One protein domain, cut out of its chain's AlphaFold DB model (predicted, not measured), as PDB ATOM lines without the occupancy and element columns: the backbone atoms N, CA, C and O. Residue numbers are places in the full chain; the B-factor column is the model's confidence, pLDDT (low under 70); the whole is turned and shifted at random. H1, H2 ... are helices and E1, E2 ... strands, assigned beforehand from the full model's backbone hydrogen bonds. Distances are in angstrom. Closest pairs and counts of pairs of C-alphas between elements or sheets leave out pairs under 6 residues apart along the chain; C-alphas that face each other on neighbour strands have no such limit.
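Overview. This is residues 120 to 223 of the 263 residues of an uncharacterized protein of archaeon (UniProt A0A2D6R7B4). One strongly twisted sheet of eight strands folds back on itself into two leaves that face each other, E4, E3 and E2 in one and E8, E7, E5 and E6 in the other, with E1 as the hinge. The short helix H1 sits outside the second leaf, on the side away from the first, and only grazes the sheet. The printed part has 104 residues, with eight named strands, E1 to E8, followed by one named helix, H1; the sheet is mixed, in the order E4, E3, E2, E1, E8, E7, E5, E6, and the class is mostly strand. The whole is compact, with a radius of gyration of the C-alphas of 12.5 A, and rounded, spanning 34 by 30 by 25 A.

Along the chain. E1, residues 124 to 128, begins at C-alpha 124 at (8.817, -28.256, -22.619) and is 12.9 A long. E2, residues 133 to 140, is 21.2 A long, and E3, residues 143 to 150, 22.3 A. E4, residues 155 to 158, measures 10.4 A. E5, residues 168 to 172, and E6, residues 177 to 181, are each 13.4 A long. E7, residues 190 to 196, begins at C-alpha 190 at (-3.691, -29.153, -29.741) and is 19.2 A long; E8, residues 199 to 205, is 20.0 A. H1, residues 213 to 219, is 10.0 A long and ends at C-alpha 219 at (5.091, -17.837, -26.032).

Arrangement. E1 to E4 form a meander, each strand the antiparallel neighbour of the one before. Within hydrogen-bond range are N 127 and O 135 across the pair E1 and E2, at 2.8 A, N 136 and O 147 across the pair E2 and E3, at 2.8 A, and N 148 and O 157 across the pair E3 and E4, at 2.8 A. E1 and E8 meet only at a point, where C-alphas 125 and 201 face each other at 4.1 A. E7 and E8 are an antiparallel hairpin, with N 194 and O 201 at 2.8 A. E7 and E5 are parallel at 21 degrees, with N 193 and O 170 at 2.8 A. E5 and E6 are an antiparallel hairpin, with N 180 and O 169 at 2.8 A. Between the leaves, the closest C-alphas of E2 and E8, those of Cys 136 and Phe 202, are 7.1 A apart. H1 only grazes the sheet with residues 215 to 219; its closest C-alpha to E7 is that of Phe 219, 7.0 A from that of Ile 194. In H1 every O i to N i+4 pair is within hydrogen-bond range.

Size, cuts and confidence. The C-alphas of Asn 142 and Thr 175, the two farthest apart, are 35.4 A apart. Residues 164 to 165 pair with residues 185 to 186, parallel, outside the named strands. The printed part has no cut and no long link. Its mean pLDDT is 94.6, and no printed residue is under 70.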
ATOM      1  N   LEU A 120      -2.579 -27.498 -20.888       91.94
ATOM      2  CA  LEU A 120      -2.541 -28.829 -20.272       91.94
ATOM      3  C   LEU A 120      -1.175 -29.140 -19.633       91.94
ATOM      4  O   LEU A 120      -1.018 -30.122 -18.911       91.94
ATOM      5  N   GLY A 121      -0.186 -28.275 -19.861       84.75
ATOM      6  CA  GLY A 121       1.126 -28.324 -19.235       84.75
ATOM      7  C   GLY A 121       1.927 -27.048 -19.492       84.75
ATOM      8  O   GLY A 121       1.515 -26.174 -20.252       84.75
ATOM      9  N   GLY A 122       3.087 -26.943 -18.842       87.00
ATOM     10  CA  GLY A 122       4.055 -25.885 -19.130       87.00
ATOM     11  C   GLY A 122       4.834 -26.135 -20.424       87.00
ATOM     12  O   GLY A 122       4.784 -27.227 -20.989       87.00
ATOM     13  N   GLN A 123       5.597 -25.126 -20.844       93.81
ATOM     14  CA  GLN A 123       6.538 -25.226 -21.960       93.81
ATOM     15  C   GLN A 123       7.596 -26.301 -21.687       93.81
ATOM     16  O   GLN A 123       8.172 -26.358 -20.597       93.81
ATOM     17  N   ARG A 124       7.836 -27.164 -22.674       95.38
ATOM     18  CA  ARG A 124       8.817 -28.256 -22.619       95.38
ATOM     19  C   ARG A 124       9.620 -28.303 -23.908       95.38
ATOM     20  O   ARG A 124       9.113 -27.903 -24.944       95.38
ATOM     21  N   SER A 125      10.834 -28.833 -23.863       96.75
ATOM     22  CA  SER A 125      11.656 -28.992 -25.066       96.75
ATOM     23  C   SER A 125      11.315 -30.269 -25.829       96.75
ATOM     24  O   SER A 125      11.034 -31.309 -25.229       96.75
ATOM     25  N   CYS A 126      11.371 -30.196 -27.155       97.38
ATOM     26  CA  CYS A 126      11.367 -31.354 -28.035       97.38
ATOM     27  C   CYS A 126      12.807 -31.818 -28.298       97.38
ATOM     28  O   CYS A 126      13.734 -31.019 -28.442       97.38
ATOM     29  N   GLN A 127      12.992 -33.128 -28.403       96.25
ATOM     30  CA  GLN A 127      14.233 -33.749 -28.840       96.25
ATOM     31  C   GLN A 127      14.255 -33.816 -30.368       96.25
ATOM     32  O   GLN A 127      13.381 -34.422 -30.978       96.25
ATOM     33  N   ARG A 128      15.278 -33.241 -30.999       96.50
ATOM     34  CA  ARG A 128      15.497 -33.398 -32.441       96.50
ATOM     35  C   ARG A 128      15.847 -34.853 -32.777       96.50
ATOM     36  O   ARG A 128      16.772 -35.406 -32.180       96.50
ATOM     37  N   LEU A 129      15.107 -35.453 -33.708       96.44
ATOM     38  CA  LEU A 129      15.365 -36.797 -34.237       96.44
ATOM     39  C   LEU A 129      16.074 -36.730 -35.596       96.44
ATOM     40  O   LEU A 129      17.031 -37.468 -35.819       96.44
ATOM     41  N   SER A 130      15.634 -35.824 -36.473       95.88
ATOM     42  CA  SER A 130      16.203 -35.593 -37.808       95.88
ATOM     43  C   SER A 130      16.229 -34.091 -38.144       95.88
ATOM     44  O   SER A 130      16.230 -33.255 -37.240       95.88
ATOM     45  N   GLU A 131      16.342 -33.704 -39.418       93.56
ATOM     46  CA  GLU A 131      16.226 -32.293 -39.823       93.56
ATOM     47  C   GLU A 131      14.802 -31.747 -39.716       93.56
ATOM     48  O   GLU A 131      14.648 -30.565 -39.421       93.56
ATOM     49  N   THR A 132      13.796 -32.602 -39.904       95.12
ATOM     50  CA  THR A 132      12.377 -32.222 -39.928       95.12
ATOM     51  C   THR A 132      11.577 -32.848 -38.790       95.12
ATOM     52  O   THR A 132      10.515 -32.338 -38.442       95.12
ATOM     53  N   GLU A 133      12.072 -33.925 -38.172       97.31
ATOM     54  CA  GLU A 133      11.350 -34.641 -37.122       97.31
ATOM     55  C   GLU A 133      11.850 -34.287 -35.721       97.31
ATOM     56  O   GLU A 133      13.039 -34.406 -35.388       97.31
ATOM     57  N   HIS A 134      10.900 -33.938 -34.856       97.44
ATOM     58  CA  HIS A 134      11.132 -33.625 -33.453       97.44
ATOM     59  C   HIS A 134      10.206 -34.446 -32.556       97.44
ATOM     60  O   HIS A 134       8.990 -34.444 -32.722       97.44
ATOM     61  N   ARG A 135      10.776 -35.122 -31.558       97.69
ATOM     62  CA  ARG A 135      10.028 -35.836 -30.522       97.69
ATOM     63  C   ARG A 135       9.696 -34.903 -29.362       97.69
ATOM     64  O   ARG A 135      10.589 -34.451 -28.651       97.69
ATOM     65  N   CYS A 136       8.418 -34.674 -29.117       97.06
ATOM     66  CA  CYS A 136       7.897 -33.836 -28.045       97.06
ATOM     67  C   CYS A 136       7.173 -34.712 -27.011       97.06
ATOM     68  O   CYS A 136       6.169 -35.352 -27.324       97.06
ATOM     69  N   ILE A 137       7.684 -34.759 -25.773       96.38
ATOM     70  CA  ILE A 137       7.147 -35.621 -24.704       96.38
ATOM     71  C   ILE A 137       6.391 -34.784 -23.667       96.38
ATOM     72  O   ILE A 137       6.977 -34.066 -22.847       96.38
ATOM     73  N   GLY A 138       5.065 -34.874 -23.701       92.81
ATOM     74  CA  GLY A 138       4.151 -34.123 -22.843       92.81
ATOM     75  C   GLY A 138       3.432 -35.001 -21.826       92.81
ATOM     76  O   GLY A 138       3.535 -36.222 -21.860       92.81
ATOM     77  N   ASN A 139       2.688 -34.362 -20.923       90.06
ATOM     78  CA  ASN A 139       1.743 -35.053 -20.052       90.06
ATOM     79  C   ASN A 139       0.340 -34.526 -20.358       90.06
ATOM     80  O   ASN A 139       0.141 -33.314 -20.348       90.06
ATOM     81  N   VAL A 140      -0.616 -35.422 -20.583       86.06
ATOM     82  CA  VAL A 140      -2.039 -35.102 -20.746       86.06
ATOM     83  C   VAL A 140      -2.815 -36.030 -19.818       86.06
ATOM     84  O   VAL A 140      -2.592 -37.236 -19.839       86.06
ATOM     85  N   ASN A 141      -3.680 -35.490 -18.953       82.12
ATOM     86  CA  ASN A 141      -4.476 -36.277 -17.996       82.12
ATOM     87  C   ASN A 141      -3.650 -37.283 -17.163       82.12
ATOM     88  O   ASN A 141      -4.036 -38.437 -16.995       82.12
ATOM     89  N   ASN A 142      -2.492 -36.851 -16.651       82.69
ATOM     90  CA  ASN A 142      -1.528 -37.679 -15.903       82.69
ATOM     91  C   ASN A 142      -0.920 -38.861 -16.680       82.69
ATOM     92  O   ASN A 142      -0.249 -39.700 -16.082       82.69
ATOM     93  N   GLN A 143      -1.092 -38.915 -17.998       86.62
ATOM     94  CA  GLN A 143      -0.429 -39.879 -18.869       86.62
ATOM     95  C   GLN A 143       0.673 -39.183 -19.663       86.62
ATOM     96  O   GLN A 143       0.485 -38.076 -20.173       86.62
ATOM     97  N   GLN A 144       1.841 -39.819 -19.741       91.25
ATOM     98  CA  GLN A 144       2.921 -39.348 -20.596       91.25
ATOM     99  C   GLN A 144       2.597 -39.708 -22.044       91.25
ATOM    100  O   GLN A 144       2.286 -40.858 -22.347       91.25
ATOM    101  N   LEU A 145       2.696 -38.723 -22.927       92.56
ATOM    102  CA  LEU A 145       2.449 -38.870 -24.349       92.56
ATOM    103  C   LEU A 145       3.701 -38.461 -25.119       92.56
ATOM    104  O   LEU A 145       4.233 -37.372 -24.894       92.56
ATOM    105  N   SER A 146       4.155 -39.321 -26.028       95.94
ATOM    106  CA  SER A 146       5.255 -39.012 -26.940       95.94
ATOM    107  C   SER A 146       4.705 -38.752 -28.334       95.94
ATOM    108  O   SER A 146       3.961 -39.567 -28.878       95.94
ATOM    109  N   MET A 147       5.039 -37.593 -28.891       96.56
ATOM    110  CA  MET A 147       4.571 -37.138 -30.196       96.56
ATOM    111  C   MET A 147       5.776 -36.875 -31.089       96.56
ATOM    112  O   MET A 147       6.722 -36.224 -30.653       96.56
ATOM    113  N   ILE A 148       5.741 -37.345 -32.329       97.62
ATOM    114  CA  ILE A 148       6.704 -36.966 -33.365       97.62
ATOM    115  C   ILE A 148       6.037 -35.911 -34.233       97.62
ATOM    116  O   ILE A 148       4.975 -36.160 -34.801       97.62
ATOM    117  N   VAL A 149       6.649 -34.734 -34.299       97.75
ATOM    118  CA  VAL A 149       6.206 -33.627 -35.144       97.75
ATOM    119  C   VAL A 149       7.127 -33.537 -36.348       97.75
ATOM    120  O   VAL A 149       8.341 -33.423 -36.172       97.75
ATOM    121  N   ASP A 150       6.543 -33.573 -37.541       97.06
ATOM    122  CA  ASP A 150       7.233 -33.314 -38.803       97.06
ATOM    123  C   ASP A 150       6.994 -31.852 -39.202       97.06
ATOM    124  O   ASP A 150       5.860 -31.439 -39.463       97.06
ATOM    125  N   THR A 151       8.055 -31.046 -39.213       95.25
ATOM    126  CA  THR A 151       7.973 -29.605 -39.490       95.25
ATOM    127  C   THR A 151       7.875 -29.262 -40.974       95.25
ATOM    128  O   THR A 151       7.558 -28.120 -41.299       95.25
ATOM    129  N   GLU A 152       8.154 -30.206 -41.873       95.19
ATOM    130  CA  GLU A 152       8.002 -30.013 -43.320       95.19
ATOM    131  C   GLU A 152       6.579 -30.369 -43.757       95.19
ATOM    132  O   GLU A 152       5.902 -29.573 -44.408       95.19
ATOM    133  N   LEU A 153       6.089 -31.535 -43.328       96.38
ATOM    134  CA  LEU A 153       4.720 -31.981 -43.596       96.38
ATOM    135  C   LEU A 153       3.683 -31.249 -42.734       96.38
ATOM    136  O   LEU A 153       2.490 -31.245 -43.063       96.38
ATOM    137  N   LEU A 154       4.129 -30.611 -41.647       96.81
ATOM    138  CA  LEU A 154       3.286 -29.976 -40.636       96.81
ATOM    139  C   LEU A 154       2.252 -30.973 -40.109       96.81
ATOM    140  O   LEU A 154       1.044 -30.736 -40.176       96.81
ATOM    141  N   ASP A 155       2.728 -32.130 -39.671       96.31
ATOM    142  CA  ASP A 155       1.895 -33.222 -39.182       96.31
ATOM    143  C   ASP A 155       2.437 -33.759 -37.858       96.31
ATOM    144  O   ASP A 155       3.602 -33.551 -37.508       96.31
ATOM    145  N   ILE A 156       1.571 -34.425 -37.097       96.81
ATOM    146  CA  ILE A 156       1.918 -34.992 -35.797       96.81
ATOM    147  C   ILE A 156       1.475 -36.446 -35.746       96.81
ATOM    148  O   ILE A 156       0.330 -36.771 -36.058       96.81
ATOM    149  N   ARG A 157       2.370 -37.311 -35.267       95.62
ATOM    150  CA  ARG A 157       2.084 -38.715 -34.981       95.62
ATOM    151  C   ARG A 157       2.285 -39.011 -33.500       95.62
ATOM    152  O   ARG A 157       3.294 -38.615 -32.919       95.62
ATOM    153  N   ILE A 158       1.334 -39.706 -32.886       95.50
ATOM    154  CA  ILE A 158       1.432 -40.146 -31.493       95.50
ATOM    155  C   ILE A 158       2.114 -41.514 -31.460       95.50
ATOM    156  O   ILE A 158       1.627 -42.484 -32.035       95.50
ATOM    157  N   GLU A 159       3.257 -41.614 -30.781       94.31
ATOM    158  CA  GLU A 159       3.977 -42.883 -30.695       94.31
ATOM    159  C   GLU A 159       3.136 -43.925 -29.945       94.31
ATOM    160  O   GLU A 159       2.698 -43.705 -28.816       94.31
ATOM    161  N   GLY A 160       2.921 -45.074 -30.588       91.75
ATOM    162  CA  GLY A 160       2.089 -46.160 -30.064       91.75
ATOM    163  C   GLY A 160       0.621 -46.107 -30.497       91.75
ATOM    164  O   GLY A 160      -0.090 -47.080 -30.257       91.75
ATOM    165  N   ASN A 161       0.168 -45.037 -31.159       90.81
ATOM    166  CA  ASN A 161      -1.157 -44.987 -31.777       90.81
ATOM    167  C   ASN A 161      -1.188 -44.016 -32.967       90.81
ATOM    168  O   ASN A 161      -1.437 -42.824 -32.806       90.81
ATOM    169  N   ASP A 162      -0.995 -44.554 -34.169       86.69
ATOM    170  CA  ASP A 162      -0.932 -43.764 -35.405       86.69
ATOM    171  C   ASP A 162      -2.315 -43.378 -35.957       86.69
ATOM    172  O   ASP A 162      -2.398 -42.607 -36.911       86.69
ATOM    173  N   ASN A 163      -3.398 -43.888 -35.361       91.19
ATOM    174  CA  ASN A 163      -4.763 -43.620 -35.824       91.19
ATOM    175  C   ASN A 163      -5.308 -42.281 -35.323       91.19
ATOM    176  O   ASN A 163      -6.264 -41.766 -35.895       91.19
ATOM    177  N   VAL A 164      -4.718 -41.733 -34.258       93.62
ATOM    178  CA  VAL A 164      -5.215 -40.528 -33.598       93.62
ATOM    179  C   VAL A 164      -4.164 -39.427 -33.584       93.62
ATOM    180  O   VAL A 164      -2.967 -39.683 -33.431       93.62
ATOM    181  N   LYS A 165      -4.616 -38.182 -33.717       95.69
ATOM    182  CA  LYS A 165      -3.759 -36.993 -33.771       95.69
ATOM    183  C   LYS A 165      -4.256 -35.894 -32.834       95.69
ATOM    184  O   LYS A 165      -5.425 -35.885 -32.456       95.69
ATOM    185  N   PRO A 166      -3.410 -34.931 -32.436       96.19
ATOM    186  CA  PRO A 166      -3.905 -33.681 -31.864       96.19
ATOM    187  C   PRO A 166      -4.889 -32.996 -32.826       96.19
ATOM    188  O   PRO A 166      -4.820 -33.199 -34.033       96.19
ATOM    189  N   ASN A 167      -5.785 -32.156 -32.320       97.44
ATOM    190  CA  ASN A 167      -6.759 -31.432 -33.143       97.44
ATOM    191  C   ASN A 167      -6.078 -30.461 -34.113       97.44
ATOM    192  O   ASN A 167      -6.562 -30.228 -35.222       97.44
ATOM    193  N   SER A 168      -4.968 -29.858 -33.691       98.12
ATOM    194  CA  SER A 168      -4.203 -28.941 -34.526       98.12
ATOM    195  C   SER A 168      -2.751 -28.795 -34.091       98.12
ATOM    196  O   SER A 168      -2.379 -29.075 -32.946       98.12
ATOM    197  N   LEU A 169      -1.950 -28.313 -35.038       98.25
ATOM    198  CA  LEU A 169      -0.586 -27.853 -34.848       98.25
ATOM    199  C   LEU A 169      -0.530 -26.339 -35.074       98.25
ATOM    200  O   LEU A 169      -0.840 -25.855 -36.163       98.25
ATOM    201  N   VAL A 170      -0.093 -25.595 -34.062       98.31
ATOM    202  CA  VAL A 170       0.272 -24.182 -34.175       98.31
ATOM    203  C   VAL A 170       1.777 -24.077 -34.383       98.31
ATOM    204  O   VAL A 170       2.559 -24.669 -33.638       98.31
ATOM    205  N   TYR A 171       2.194 -23.332 -35.400       97.06
ATOM    206  CA  TYR A 171       3.594 -23.224 -35.791       97.06
ATOM    207  C   TYR A 171       3.913 -21.824 -36.331       97.06
ATOM    208  O   TYR A 171       3.056 -21.161 -36.926       97.06
ATOM    209  N   PRO A 172       5.147 -21.340 -36.134       95.50
ATOM    210  CA  PRO A 172       5.579 -20.076 -36.692       95.50
ATOM    211  C   PRO A 172       6.009 -20.248 -38.148       95.50
ATOM    212  O   PRO A 172       6.594 -21.250 -38.554       95.50
ATOM    213  N   THR A 173       5.772 -19.203 -38.919       94.62
ATOM    214  CA  THR A 173       6.339 -18.966 -40.244       94.62
ATOM    215  C   THR A 173       7.325 -17.802 -40.160       94.62
ATOM    216  O   THR A 173       7.556 -17.247 -39.085       94.62
ATOM    217  N   ALA A 174       7.885 -17.375 -41.292       92.25
ATOM    218  CA  ALA A 174       8.765 -16.208 -41.327       92.25
ATOM    219  C   ALA A 174       8.095 -14.917 -40.818       92.25
ATOM    220  O   ALA A 174       8.781 -14.044 -40.296       92.25
ATOM    221  N   THR A 175       6.771 -14.785 -40.958       92.44
ATOM    222  CA  THR A 175       6.052 -13.526 -40.696       92.44
ATOM    223  C   THR A 175       4.846 -13.656 -39.774       92.44
ATOM    224  O   THR A 175       4.313 -12.631 -39.359       92.44
ATOM    225  N   ASP A 176       4.394 -14.872 -39.467       94.25
ATOM    226  CA  ASP A 176       3.159 -15.114 -38.710       94.25
ATOM    227  C   ASP A 176       3.236 -16.388 -37.855       94.25
ATOM    228  O   ASP A 176       4.163 -17.184 -37.998       94.25
ATOM    229  N   VAL A 177       2.234 -16.607 -37.009       95.44
ATOM    230  CA  VAL A 177       1.959 -17.857 -36.293       95.44
ATOM    231  C   VAL A 177       0.630 -18.412 -36.797       95.44
ATOM    232  O   VAL A 177      -0.430 -17.818 -36.571       95.44
ATOM    233  N   LEU A 178       0.699 -19.556 -37.474       95.94
ATOM    234  CA  LEU A 178      -0.433 -20.201 -38.131       95.94
ATOM    235  C   LEU A 178      -0.888 -21.435 -37.355       95.94
ATOM    236  O   LEU A 178      -0.118 -22.039 -36.614       95.94
ATOM    237  N   GLU A 179      -2.145 -21.813 -37.557       97.06
ATOM    238  CA  GLU A 179      -2.721 -23.052 -37.047       97.06
ATOM    239  C   GLU A 179      -3.135 -23.936 -38.224       97.06
ATOM    240  O   GLU A 179      -3.885 -23.504 -39.100       97.06
ATOM    241  N   LYS A 180      -2.675 -25.187 -38.227       97.25
ATOM    242  CA  LYS A 180      -3.137 -26.228 -39.144       97.25
ATOM    243  C   LYS A 180      -3.978 -27.230 -38.364       97.25
ATOM    244  O   LYS A 180      -3.465 -27.895 -37.463       97.25
ATOM    245  N   LYS A 181      -5.266 -27.336 -38.702       97.19
ATOM    246  CA  LYS A 181      -6.117 -28.433 -38.220       97.19
ATOM    247  C   LYS A 181      -5.607 -29.743 -38.821       97.19
ATOM    248  O   LYS A 181      -5.230 -29.767 -39.992       97.19
ATOM    249  N   LEU A 182      -5.530 -30.790 -38.007       96.06
ATOM    250  CA  LEU A 182      -5.081 -32.104 -38.457       96.06
ATOM    251  C   LEU A 182      -6.295 -32.971 -38.788       96.06
ATOM    252  O   LEU A 182      -7.279 -32.976 -38.050       96.06
ATOM    253  N   ASP A 183      -6.209 -33.693 -39.901       92.38
ATOM    254  CA  ASP A 183      -7.274 -34.579 -40.365       92.38
ATOM    255  C   ASP A 183      -7.257 -35.928 -39.624       92.38
ATOM    256  O   ASP A 183      -6.203 -36.402 -39.189       92.38
ATOM    257  N   GLY A 184      -8.417 -36.587 -39.563       90.44
ATOM    258  CA  GLY A 184      -8.584 -37.922 -38.980       90.44
ATOM    259  C   GLY A 184      -9.202 -37.913 -37.580       90.44
ATOM    260  O   GLY A 184      -9.870 -36.958 -37.182       90.44
ATOM    261  N   GLU A 185      -9.019 -39.006 -36.837       93.88
ATOM    262  CA  GLU A 185      -9.481 -39.095 -35.450       93.88
ATOM    263  C   GLU A 185      -8.593 -38.233 -34.542       93.88
ATOM    264  O   GLU A 185      -7.364 -38.263 -34.651       93.88
ATOM    265  N   THR A 186      -9.197 -37.459 -33.633       94.06
ATOM    266  CA  THR A 186      -8.458 -36.507 -32.788       94.06
ATOM    267  C   THR A 186      -8.597 -36.774 -31.292       94.06
ATOM    268  O   THR A 186      -9.600 -37.314 -30.831       94.06
ATOM    269  N   VAL A 187      -7.571 -36.404 -30.516       90.94
ATOM    270  CA  VAL A 187      -7.465 -36.697 -29.069       90.94
ATOM    271  C   VAL A 187      -7.918 -35.557 -28.142       90.94
ATOM    272  O   VAL A 187      -7.732 -35.640 -26.929       90.94
ATOM    273  N   GLY A 188      -8.525 -34.497 -28.682       91.81
ATOM    274  CA  GLY A 188      -9.150 -33.420 -27.899       91.81
ATOM    275  C   GLY A 188      -8.190 -32.361 -27.345       91.81
ATOM    276  O   GLY A 188      -8.573 -31.594 -26.467       91.81
ATOM    277  N   PHE A 189      -6.948 -32.301 -27.829       95.38
ATOM    278  CA  PHE A 189      -5.996 -31.234 -27.508       95.38
ATOM    279  C   PHE A 189      -5.201 -30.830 -28.745       95.38
ATOM    280  O   PHE A 189      -5.103 -31.591 -29.706       95.38
ATOM    281  N   SER A 190      -4.567 -29.665 -28.690       97.50
ATOM    282  CA  SER A 190      -3.691 -29.153 -29.741       97.50
ATOM    283  C   SER A 190      -2.282 -28.875 -29.222       97.50
ATOM    284  O   SER A 190      -2.051 -28.757 -28.014       97.50
ATOM    285  N   LEU A 191      -1.329 -28.761 -30.145       97.69
ATOM    286  CA  LEU A 191       0.080 -28.513 -29.845       97.69
ATOM    287  C   LEU A 191       0.540 -27.205 -30.491       97.69
ATOM    288  O   LEU A 191       0.208 -26.945 -31.642       97.69
ATOM    289  N   ALA A 192       1.331 -26.404 -29.777       98.12
ATOM    290  CA  ALA A 192       2.032 -25.259 -30.358       98.12
ATOM    291  C   ALA A 192       3.545 -25.483 -30.304       98.12
ATOM    292  O   ALA A 192       4.081 -25.728 -29.222       98.12
ATOM    293  N   LEU A 193       4.223 -25.404 -31.452       97.75
ATOM    294  CA  LEU A 193       5.681 -25.466 -31.566       97.75
ATOM    295  C   LEU A 193       6.291 -24.072 -31.449       97.75
ATOM    296  O   LEU A 193       5.912 -23.165 -32.185       97.75
ATOM    297  N   ILE A 194       7.270 -23.913 -30.566       97.38
ATOM    298  CA  ILE A 194       7.922 -22.647 -30.233       97.38
ATOM    299  C   ILE A 194       9.415 -22.778 -30.575       97.38
ATOM    300  O   ILE A 194      10.086 -23.638 -30.007       97.38
ATOM    301  N   PRO A 195       9.978 -21.970 -31.488       93.81
ATOM    302  CA  PRO A 195      11.386 -22.070 -31.854       93.81
ATOM    303  C   PRO A 195      12.300 -21.791 -30.661       93.81
ATOM    304  O   PRO A 195      12.124 -20.804 -29.948       93.81
ATOM    305  N   ASN A 196      13.311 -22.637 -30.480       91.75
ATOM    306  CA  ASN A 196      14.333 -22.510 -29.449       91.75
ATOM    307  C   ASN A 196      15.715 -22.799 -30.061       91.75
ATOM    308  O   ASN A 196      16.261 -23.905 -29.976       91.75
ATOM    309  N   GLY A 197      16.264 -21.798 -30.755       87.31
ATOM    310  CA  GLY A 197      17.490 -21.949 -31.537       87.31
ATOM    311  C   GLY A 197      17.300 -22.936 -32.692       87.31
ATOM    312  O   GLY A 197      16.446 -22.729 -33.544       87.31
ATOM    313  N   ALA A 198      18.098 -24.007 -32.715       84.00
ATOM    314  CA  ALA A 198      17.995 -25.087 -33.706       84.00
ATOM    315  C   ALA A 198      17.029 -26.221 -33.296       84.00
ATOM    316  O   ALA A 198      16.937 -27.231 -33.994       84.00
ATOM    317  N   ASN A 199      16.373 -26.081 -32.142       90.56
ATOM    318  CA  ASN A 199      15.376 -27.009 -31.620       90.56
ATOM    319  C   ASN A 199      14.023 -26.298 -31.488       90.56
ATOM    320  O   ASN A 199      13.902 -25.097 -31.733       90.56
ATOM    321  N   PHE A 200      13.019 -27.045 -31.041       96.12
ATOM    322  CA  PHE A 200      11.722 -26.504 -30.666       96.12
ATOM    323  C   PHE A 200      11.432 -26.816 -29.206       96.12
ATOM    324  O   PHE A 200      11.715 -27.914 -28.728       96.12
ATOM    325  N   ASP A 201      10.835 -25.855 -28.524       97.50
ATOM    326  CA  ASP A 201       9.977 -26.123 -27.387       97.50
ATOM    327  C   ASP A 201       8.534 -26.310 -27.871       97.50
ATOM    328  O   ASP A 201       8.192 -26.023 -29.018       97.50
ATOM    329  N   PHE A 202       7.668 -26.799 -26.997       98.00
ATOM    330  CA  PHE A 202       6.256 -26.952 -27.279       98.00
ATOM    331  C   PHE A 202       5.402 -26.732 -26.035       98.00
ATOM    332  O   PHE A 202       5.864 -26.860 -24.895       98.00
ATOM    333  N   ILE A 203       4.130 -26.438 -26.279       97.38
ATOM    334  CA  ILE A 203       3.060 -26.449 -25.282       97.38
ATOM    335  C   ILE A 203       1.897 -27.299 -25.790       97.38
ATOM    336  O   ILE A 203       1.658 -27.387 -26.994       97.38
ATOM    337  N   ILE A 204       1.162 -27.901 -24.856       97.06
ATOM    338  CA  ILE A 204      -0.107 -28.579 -25.126       97.06
ATOM    339  C   ILE A 204      -1.218 -27.734 -24.514       97.06
ATOM    340  O   ILE A 204      -1.121 -27.325 -23.353       97.06
ATOM    341  N   ALA A 205      -2.272 -27.479 -25.278       96.88
ATOM    342  CA  ALA A 205      -3.406 -26.691 -24.825       96.88
ATOM    343  C   ALA A 205      -4.718 -27.211 -25.414       96.88
ATOM    344  O   ALA A 205      -4.728 -27.977 -26.378       96.88
ATOM    345  N   ASP A 206      -5.821 -26.756 -24.835       96.56
ATOM    346  CA  ASP A 206      -7.139 -26.868 -25.445       96.56
ATOM    347  C   ASP A 206      -7.141 -26.231 -26.858       96.56
ATOM    348  O   ASP A 206      -6.476 -25.201 -27.055       96.56
ATOM    349  N   PRO A 207      -7.861 -26.793 -27.849       95.50
ATOM    350  CA  PRO A 207      -7.924 -26.233 -29.201       95.50
ATOM    351  C   PRO A 207      -8.416 -24.780 -29.261       95.50
ATOM    352  O   PRO A 207      -7.980 -24.031 -30.133       95.50
ATOM    353  N   LEU A 208      -9.271 -24.346 -28.329       94.19
ATOM    354  CA  LEU A 208      -9.723 -22.951 -28.234       94.19
ATOM    355  C   LEU A 208      -8.645 -22.021 -27.648       94.19
ATOM    356  O   LEU A 208      -8.719 -20.802 -27.790       94.19
ATOM    357  N   GLN A 209      -7.623 -22.586 -27.001       95.56
ATOM    358  CA  GLN A 209      -6.572 -21.854 -26.297       95.56
ATOM    359  C   GLN A 209      -5.262 -21.766 -27.091       95.56
ATOM    360  O   GLN A 209      -4.534 -20.767 -27.007       95.56
ATOM    361  N   VAL A 210      -4.940 -22.816 -27.852       96.81
ATOM    362  CA  VAL A 210      -3.614 -23.036 -28.449       96.81
ATOM    363  C   VAL A 210      -3.169 -21.903 -29.378       96.81
ATOM    364  O   VAL A 210      -2.003 -21.528 -29.353       96.81
ATOM    365  N   ALA A 211      -4.086 -21.292 -30.131       95.81
ATOM    366  CA  ALA A 211      -3.780 -20.231 -31.095       95.81
ATOM    367  C   ALA A 211      -4.159 -18.820 -30.599       95.81
ATOM    368  O   ALA A 211      -4.132 -17.860 -31.373       95.81
ATOM    369  N   SER A 212      -4.527 -18.685 -29.319       95.31
ATOM    370  CA  SER A 212      -5.035 -17.435 -28.743       95.31
ATOM    371  C   SER A 212      -4.041 -16.269 -28.823       95.31
ATOM    372  O   SER A 212      -2.822 -16.455 -28.880       95.31
ATOM    373  N   THR A 213      -4.561 -15.040 -28.721       95.00
ATOM    374  CA  THR A 213      -3.749 -13.818 -28.586       95.00
ATOM    375  C   THR A 213      -2.750 -13.925 -27.436       95.00
ATOM    376  O   THR A 213      -1.588 -13.565 -27.606       95.00
ATOM    377  N   PHE A 214      -3.161 -14.484 -26.289       96.88
ATOM    378  CA  PHE A 214      -2.243 -14.727 -25.177       96.88
ATOM    379  C   PHE A 214      -1.101 -15.655 -25.602       96.88
ATOM    380  O   PHE A 214       0.057 -15.340 -25.334       96.88
ATOM    381  N   THR A 215      -1.402 -16.763 -26.293       97.00
ATOM    382  CA  THR A 215      -0.367 -17.697 -26.746       97.00
ATOM    383  C   THR A 215       0.650 -17.003 -27.652       97.00
ATOM    384  O   THR A 215       1.854 -17.106 -27.413       97.00
ATOM    385  N   LYS A 216       0.176 -16.255 -28.657       97.06
ATOM    386  CA  LYS A 216       1.033 -15.534 -29.610       97.06
ATOM    387  C   LYS A 216       1.889 -14.465 -28.926       97.06
ATOM    388  O   LYS A 216       3.095 -14.399 -29.142       97.06
ATOM    389  N   LEU A 217       1.303 -13.660 -28.044       97.62
ATOM    390  CA  LEU A 217       2.046 -12.617 -27.336       97.62
ATOM    391  C   LEU A 217       3.051 -13.207 -26.338       97.62
ATOM    392  O   LEU A 217       4.208 -12.805 -26.323       97.62
ATOM    393  N   TYR A 218       2.652 -14.187 -25.526       97.44
ATOM    394  CA  TYR A 218       3.502 -14.704 -24.453       97.44
ATOM    395  C   TYR A 218       4.571 -15.696 -24.934       97.44
ATOM    396  O   TYR A 218       5.755 -15.513 -24.648       97.44
ATOM    397  N   PHE A 219       4.175 -16.752 -25.654       97.19
ATOM    398  CA  PHE A 219       5.091 -17.837 -26.032       97.19
ATOM    399  C   PHE A 219       5.887 -17.525 -27.299       97.19
ATOM    400  O   PHE A 219       7.035 -17.943 -27.414       97.19
ATOM    401  N   TYR A 220       5.306 -16.754 -28.222       96.75
ATOM    402  CA  TYR A 220       5.965 -16.355 -29.470       96.75
ATOM    403  C   TYR A 220       6.529 -14.931 -29.434       96.75
ATOM    404  O   TYR A 220       6.958 -14.424 -30.467       96.75
ATOM    405  N   ASN A 221       6.548 -14.273 -28.269       96.12
ATOM    406  CA  ASN A 221       7.010 -12.888 -28.115       96.12
ATOM    407  C   ASN A 221       6.351 -11.923 -29.120       96.12
ATOM    408  O   ASN A 221       7.012 -11.041 -29.664       96.12
ATOM    409  N   GLY A 222       5.060 -12.113 -29.396       95.81
ATOM    410  CA  GLY A 222       4.309 -11.268 -30.323       95.81
ATOM    411  C   GLY A 222       4.664 -11.458 -31.797       95.81
ATOM    412  O   GLY A 222       4.235 -10.659 -32.625       95.81
ATOM    413  N   HIS A 223       5.396 -12.516 -32.164       95.31
ATOM    414  CA  HIS A 223       5.636 -12.845 -33.571       95.31
ATOM    415  C   HIS A 223       4.313 -12.963 -34.342       95.31
ATOM    416  O   HIS A 223       3.380 -13.630 -33.893       95.31
TER     417      HIS A 223